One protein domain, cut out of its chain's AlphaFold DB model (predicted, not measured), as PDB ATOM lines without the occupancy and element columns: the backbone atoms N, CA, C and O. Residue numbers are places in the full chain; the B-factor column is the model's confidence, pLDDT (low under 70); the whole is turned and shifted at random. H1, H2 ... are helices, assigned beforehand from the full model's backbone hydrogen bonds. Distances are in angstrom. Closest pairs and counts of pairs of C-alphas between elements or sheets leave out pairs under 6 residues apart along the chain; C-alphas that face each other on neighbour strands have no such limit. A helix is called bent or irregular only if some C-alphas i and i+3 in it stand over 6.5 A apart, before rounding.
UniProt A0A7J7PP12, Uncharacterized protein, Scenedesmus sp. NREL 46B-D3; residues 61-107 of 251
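What this domain is: This is residues 61 to 107 of the 251 residues of an uncharacterized protein of Scenedesmus sp. NREL 46B-D3 (UniProt A0A7J7PP12). The printed part is an open hook with a long arm and no packed core: the short helices H1 and H2 lie near each other at one end, the long loop of residues 74 to 86 folds back from H2, and H3, the longest helix, leads out to the short H4 at the far end. Residues 92 to 107, with the later part of H3 and H4, stick out free and make much of the length. The printed part has 47 residues with four named helices, H1, H2, H3 and H4 along the chain, and no named strand; the class is all helix. It is extended, with a radius of gyration of the C-alphas of 14.9 A, and its C-alphas span 41 by 23 by 16 A.

Where its parts are: H1 is residues 61 to 65 and begins at C-alpha 61, at (-4.705, 9.748, -39.783). It is irregular: C-alphas 61 and 64 are 7.8 A apart, against about 5 A in a regular helix. H2 is residues 68 to 73, 8.7 A from first to last C-alpha. H3 is residues 87 to 97, 15.5 A long, from C-alpha 87 at (-8.453, 16.476, -36.536) to C-alpha 97 at (-19.016, 5.936, -32.377). H4 is residues 100 to 104 and ends at C-alpha 104, at (-24.096, -2.198, -35.603).

How they stand to each other: H1 and H2 are close but not clearly touching, with 1 pair of C-alphas within 8 A, those of Ala 63 and Cys 71 at 5.8 A. Their centres are 10.6 A apart. H1 and H3 are only just apart, at 8.4 A between their closest C-alphas. H2 and H3 are apart. H3 and H4 meet only through their link. H4 is apart from H1 and from H2. In H2, H3 and H4 every O i to N i+4 pair is within hydrogen-bond range; in H1 0 of 1 is, and 1 of 2 O i to N i+3 pairs is.

The domain as a whole: The two C-alphas farthest apart are those of Asn 69 and Met 107, at 42.3 A, while the first and last printed C-alphas, of Trp 61 and Met 107, are 26.7 A apart. The printed part has no cut. The links H1 to H2 and H3 to H4 are tight, with 2 residues each, and the link H2 to H3 is long, with 13 residues. Residues 64 to 70, of which 68 to 70 belong to H2, and residues 78 to 83 also stand free. The mean pLDDT of the printed part is 78.4; residues 61 to 62, 76 to 78 and 80 to 87 are under 70, and H4 has a mean of 94.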
ATOM      1  N   TRP A  61      -4.709  11.119 -40.304       56.50
ATOM      2  CA  TRP A  61      -4.705   9.748 -39.783       56.50
ATOM      3  C   TRP A  61      -3.498   8.875 -40.175       56.50
ATOM      4  O   TRP A  61      -3.220   7.881 -39.512       56.50
ATOM      5  N   HIS A  62      -2.781   9.217 -41.249       65.12
ATOM      6  CA  HIS A  62      -1.635   8.460 -41.764       65.12
ATOM      7  C   HIS A  62      -0.336   9.276 -41.784       65.12
ATOM      8  O   HIS A  62       0.681   8.791 -42.282       65.12
ATOM      9  N   ALA A  63      -0.317  10.478 -41.195       70.31
ATOM     10  CA  ALA A  63       0.865  11.345 -41.192       70.31
ATOM     11  C   ALA A  63       2.103  10.669 -40.569       70.31
ATOM     12  O   ALA A  63       3.228  10.925 -40.991       70.31
ATOM     13  N   ARG A  64       1.907   9.736 -39.625       72.81
ATOM     14  CA  ARG A  64       3.000   8.991 -38.976       72.81
ATOM     15  C   ARG A  64       3.778   8.074 -39.933       72.81
ATOM     16  O   ARG A  64       4.909   7.716 -39.626       72.81
ATOM     17  N   GLY A  65       3.198   7.706 -41.079       77.94
ATOM     18  CA  GLY A  65       3.861   6.907 -42.116       77.94
ATOM     19  C   GLY A  65       4.657   7.726 -43.139       77.94
ATOM     20  O   GLY A  65       5.354   7.146 -43.968       77.94
ATOM     21  N   HIS A  66       4.566   9.059 -43.103       80.81
ATOM     22  CA  HIS A  66       5.201   9.947 -44.075       80.81
ATOM     23  C   HIS A  66       6.354  10.741 -43.450       80.81
ATOM     24  O   HIS A  66       6.383  11.029 -42.255       80.81
ATOM     25  N   ARG A  67       7.326  11.135 -44.283       84.00
ATOM     26  CA  ARG A  67       8.388  12.064 -43.864       84.00
ATOM     27  C   ARG A  67       7.772  13.418 -43.507       84.00
ATOM     28  O   ARG A  67       6.874  13.878 -44.208       84.00
ATOM     29  N   VAL A  68       8.332  14.104 -42.508       81.19
ATOM     30  CA  VAL A  68       7.857  15.415 -42.019       81.19
ATOM     31  C   VAL A  68       7.623  16.419 -43.155       81.19
ATOM     32  O   VAL A  68       6.578  17.058 -43.205       81.19
ATOM     33  N   ASN A  69       8.529  16.497 -44.135       82.00
ATOM     34  CA  ASN A  69       8.383  17.396 -45.288       82.00
ATOM     35  C   ASN A  69       7.134  17.081 -46.146       82.00
ATOM     36  O   ASN A  69       6.459  17.983 -46.633       82.00
ATOM     37  N   CYS A  70       6.780  15.801 -46.295       80.44
ATOM     38  CA  CYS A  70       5.565  15.377 -46.996       80.44
ATOM     39  C   CYS A  70       4.308  15.731 -46.190       80.44
ATOM     40  O   CYS A  70       3.348  16.247 -46.760       80.44
ATOM     41  N   CYS A  71       4.346  15.525 -44.869       79.56
ATOM     42  CA  CYS A  71       3.256  15.890 -43.967       79.56
ATOM     43  C   CYS A  71       2.988  17.395 -43.982       79.56
ATOM     44  O   CYS A  71       1.833  17.788 -44.029       79.56
ATOM     45  N   LEU A  72       4.031  18.230 -43.988       80.06
ATOM     46  CA  LEU A  72       3.889  19.688 -44.002       80.06
ATOM     47  C   LEU A  72       3.362  20.207 -45.346       80.06
ATOM     48  O   LEU A  72       2.439  21.017 -45.357       80.06
ATOM     49  N   ARG A  73       3.894  19.710 -46.472       79.19
ATOM     50  CA  ARG A  73       3.478  20.147 -47.820       79.19
ATOM     51  C   ARG A  73       2.059  19.721 -48.189       79.19
ATOM     52  O   ARG A  73       1.372  20.455 -48.886       79.19
ATOM     53  N   ASN A  74       1.630  18.547 -47.728       73.69
ATOM     54  CA  ASN A  74       0.326  17.973 -48.065       73.69
ATOM     55  C   ASN A  74      -0.637  17.949 -46.873       73.69
ATOM     56  O   ASN A  74      -1.623  17.206 -46.887       73.69
ATOM     57  N   SER A  75      -0.345  18.737 -45.835       73.25
ATOM     58  CA  SER A  75      -1.215  18.851 -44.673       73.25
ATOM     59  C   SER A  75      -2.535  19.477 -45.091       73.25
ATOM     60  O   SER A  75      -2.573  20.616 -45.561       73.25
ATOM     61  N   GLY A  76      -3.637  18.782 -44.820       68.00
ATOM     62  CA  GLY A  76      -4.968  19.376 -44.925       68.00
ATOM     63  C   GLY A  76      -5.166  20.595 -44.011       68.00
ATOM     64  O   GLY A  76      -6.119  21.335 -44.219       68.00
ATOM     65  N   LEU A  77      -4.281  20.834 -43.027       65.50
ATOM     66  CA  LEU A  77      -4.331  22.011 -42.148       65.50
ATOM     67  C   LEU A  77      -3.816  23.294 -42.808       65.50
ATOM     68  O   LEU A  77      -4.245  24.379 -42.423       65.50
ATOM     69  N   TYR A  78      -2.878  23.180 -43.751       69.19
ATOM     70  CA  TYR A  78      -2.210  24.332 -44.373       69.19
ATOM     71  C   TYR A  78      -2.681  24.587 -45.802       69.19
ATOM     72  O   TYR A  78      -2.154  25.467 -46.479       69.19
ATOM     73  N   LEU A  79      -3.668  23.823 -46.268       71.25
ATOM     74  CA  LEU A  79      -4.148  23.948 -47.627       71.25
ATOM     75  C   LEU A  79      -5.121  25.127 -47.749       71.25
ATOM     76  O   LEU A  79      -6.101  25.186 -47.001       71.25
ATOM     77  N   PRO A  80      -4.898  26.056 -48.692       66.44
ATOM     78  CA  PRO A  80      -5.831  27.146 -48.942       66.44
ATOM     79  C   PRO A  80      -7.228  26.596 -49.253       66.44
ATOM     80  O   PRO A  80      -7.379  25.711 -50.090       66.44
ATOM     81  N   GLY A  81      -8.249  27.090 -48.553       68.12
ATOM     82  CA  GLY A  81      -9.635  26.638 -48.722       68.12
ATOM     83  C   GLY A  81      -9.987  25.330 -48.005       68.12
ATOM     84  O   GLY A  81     -11.170  25.027 -47.855       68.12
ATOM     85  N   ALA A  82      -9.011  24.584 -47.479       61.09
ATOM     86  CA  ALA A  82      -9.309  23.559 -46.493       61.09
ATOM     87  C   ALA A  82      -9.646  24.275 -45.181       61.09
ATOM     88  O   ALA A  82      -8.768  24.785 -44.485       61.09
ATOM     89  N   GLY A  83     -10.940  24.354 -44.847       57.59
ATOM     90  CA  GLY A  83     -11.349  24.751 -43.502       57.59
ATOM     91  C   GLY A  83     -10.548  23.912 -42.514       57.59
ATOM     92  O   GLY A  83     -10.409  22.710 -42.749       57.59
ATOM     93  N   ARG A  84      -9.958  24.537 -41.484       56.53
ATOM     94  CA  ARG A  84      -9.155  23.844 -40.467       56.53
ATOM     95  C   ARG A  84      -9.992  22.700 -39.904       56.53
ATOM     96  O   ARG A  84     -10.778  22.904 -38.983       56.53
ATOM     97  N   ARG A  85      -9.870  21.503 -40.480       54.75
ATOM     98  CA  ARG A  85     -10.483  20.309 -39.923       54.75
ATOM     99  C   ARG A  85      -9.622  20.014 -38.723       54.75
ATOM    100  O   ARG A  85      -8.515  19.501 -38.864       54.75
ATOM    101  N   VAL A  86     -10.094  20.464 -37.568       58.91
ATOM    102  CA  VAL A  86      -9.518  20.096 -36.290       58.91
ATOM    103  C   VAL A  86      -9.610  18.584 -36.273       58.91
ATOM    104  O   VAL A  86     -10.699  18.021 -36.192       58.91
ATOM    105  N   GLY A  87      -8.480  17.923 -36.496       63.50
ATOM    106  CA  GLY A  87      -8.453  16.476 -36.536       63.50
ATOM    107  C   GLY A  87      -9.086  15.898 -35.269       63.50
ATOM    108  O   GLY A  87      -9.910  14.991 -35.343       63.50
ATOM    109  N   GLU A  88      -8.833  16.546 -34.134       75.19
ATOM    110  CA  GLU A  88      -9.478  16.276 -32.854       75.19
ATOM    111  C   GLU A  88     -10.995  16.056 -32.963       75.19
ATOM    112  O   GLU A  88     -11.512  15.125 -32.364       75.19
ATOM    113  N   THR A  89     -11.724  16.820 -33.787       73.38
ATOM    114  CA  THR A  89     -13.173  16.632 -33.957       73.38
ATOM    115  C   THR A  89     -13.511  15.277 -34.577       73.38
ATOM    116  O   THR A  89     -14.474  14.635 -34.167       73.38
ATOM    117  N   CYS A  90     -12.723  14.810 -35.545       77.19
ATOM    118  CA  CYS A  90     -12.951  13.516 -36.181       77.19
ATOM    119  C   CYS A  90     -12.539  12.354 -35.257       77.19
ATOM    120  O   CYS A  90     -13.208  11.322 -35.238       77.19
ATOM    121  N   GLU A  91     -11.506  12.534 -34.428       80.81
ATOM    122  CA  GLU A  91     -11.147  11.596 -33.350       80.81
ATOM    123  C   GLU A  91     -12.205  11.523 -32.253       80.81
ATOM    124  O   GLU A  91     -12.574  10.425 -31.836       80.81
ATOM    125  N   GLN A  92     -12.732  12.666 -31.820       84.94
ATOM    126  CA  GLN A  92     -13.819  12.736 -30.849       84.94
ATOM    127  C   GLN A  92     -15.075  12.052 -31.394       84.94
ATOM    128  O   GLN A  92     -15.673  11.233 -30.697       84.94
ATOM    129  N   LEU A  93     -15.438  12.317 -32.653       85.50
ATOM    130  CA  LEU A  93     -16.581  11.678 -33.304       85.50
ATOM    131  C   LEU A  93     -16.382  10.162 -33.422       85.50
ATOM    132  O   LEU A  93     -17.266   9.383 -33.075       85.50
ATOM    133  N   TRP A  94     -15.195   9.724 -33.846       88.69
ATOM    134  CA  TRP A  94     -14.861   8.304 -33.910       88.69
ATOM    135  C   TRP A  94     -14.894   7.636 -32.528       88.69
ATOM    136  O   TRP A  94     -15.419   6.531 -32.391       88.69
ATOM    137  N   ALA A  95     -14.380   8.297 -31.488       91.56
ATOM    138  CA  ALA A  95     -14.434   7.800 -30.116       91.56
ATOM    139  C   ALA A  95     -15.880   7.655 -29.618       91.56
ATOM    140  O   ALA A  95     -16.198   6.650 -28.981       91.56
ATOM    141  N   GLN A  96     -16.759   8.601 -29.962       93.50
ATOM    142  CA  GLN A  96     -18.192   8.547 -29.654       93.50
ATOM    143  C   GLN A  96     -18.928   7.434 -30.411       93.50
ATOM    144  O   GLN A  96     -19.893   6.889 -29.887       93.50
ATOM    145  N   LEU A  97     -18.454   7.046 -31.598       92.75
ATOM    146  CA  LEU A  97     -19.016   5.936 -32.377       92.75
ATOM    147  C   LEU A  97     -18.595   4.549 -31.862       92.75
ATOM    148  O   LEU A  97     -19.246   3.558 -32.192       92.75
ATOM    149  N   LYS A  98     -17.534   4.435 -31.047       93.31
ATOM    150  CA  LYS A  98     -17.033   3.133 -30.561       93.31
ATOM    151  C   LYS A  98     -18.100   2.260 -29.889       93.31
ATOM    152  O   LYS A  98     -18.156   1.082 -30.241       93.31
ATOM    153  N   PRO A  99     -18.954   2.770 -28.980       93.31
ATOM    154  CA  PRO A  99     -19.989   1.957 -28.342       93.31
ATOM    155  C   PRO A  99     -21.009   1.387 -29.334       93.31
ATOM    156  O   PRO A  99     -21.531   0.300 -29.108       93.31
ATOM    157  N   LEU A 100     -21.256   2.072 -30.457       93.69
ATOM    158  CA  LEU A 100     -22.174   1.590 -31.491       93.69
ATOM    159  C   LEU A 100     -21.586   0.443 -32.310       93.69
ATOM    160  O   LEU A 100     -22.341  -0.378 -32.818       93.69
ATOM    161  N   THR A 101     -20.260   0.331 -32.412       91.88
ATOM    162  CA  THR A 101     -19.617  -0.671 -33.283       91.88
ATOM    163  C   THR A 101     -19.953  -2.120 -32.930       91.88
ATOM    164  O   THR A 101     -19.938  -2.975 -33.814       91.88
ATOM    165  N   SER A 102     -20.246  -2.430 -31.663       94.00
ATOM    166  CA  SER A 102     -20.666  -3.776 -31.255       94.00
ATOM    167  C   SER A 102     -22.107  -4.072 -31.672       94.00
ATOM    168  O   SER A 102     -22.396  -5.186 -32.102       94.00
ATOM    169  N   ILE A 103     -22.981  -3.067 -31.594       93.56
ATOM    170  CA  ILE A 103     -24.413  -3.162 -31.901       93.56
ATOM    171  C   ILE A 103     -24.628  -3.201 -33.418       93.56
ATOM    172  O   ILE A 103     -25.389  -4.020 -33.929       93.56
ATOM    173  N   THR A 104     -23.912  -2.356 -34.157       96.19
ATOM    174  CA  THR A 104     -24.096  -2.198 -35.603       96.19
ATOM    175  C   THR A 104     -23.373  -3.263 -36.429       96.19
ATOM    176  O   THR A 104     -23.646  -3.403 -37.618       96.19
ATOM    177  N   ARG A 105     -22.499  -4.074 -35.812       96.06
ATOM    178  CA  ARG A 105     -21.733  -5.140 -36.488       96.06
ATOM    179  C   ARG A 105     -22.608  -6.147 -37.234       96.06
ATOM    180  O   ARG A 105     -22.186  -6.657 -38.268       96.06
ATOM    181  N   TYR A 106     -23.778  -6.461 -36.687       95.88
ATOM    182  CA  TYR A 106     -24.677  -7.490 -37.219       95.88
ATOM    183  C   TYR A 106     -25.851  -6.903 -38.010       95.88
ATOM    184  O   TYR A 106     -26.723  -7.643 -38.458       95.88
ATOM    185  N   MET A 107     -25.891  -5.579 -38.183       97.44
ATOM    186  CA  MET A 107     -26.944  -4.921 -38.945       97.44
ATOM    187  C   MET A 107     -26.728  -5.111 -40.447       97.44
ATOM    188  O   MET A 107     -25.602  -5.087 -40.947       97.44
TER     189      MET A 107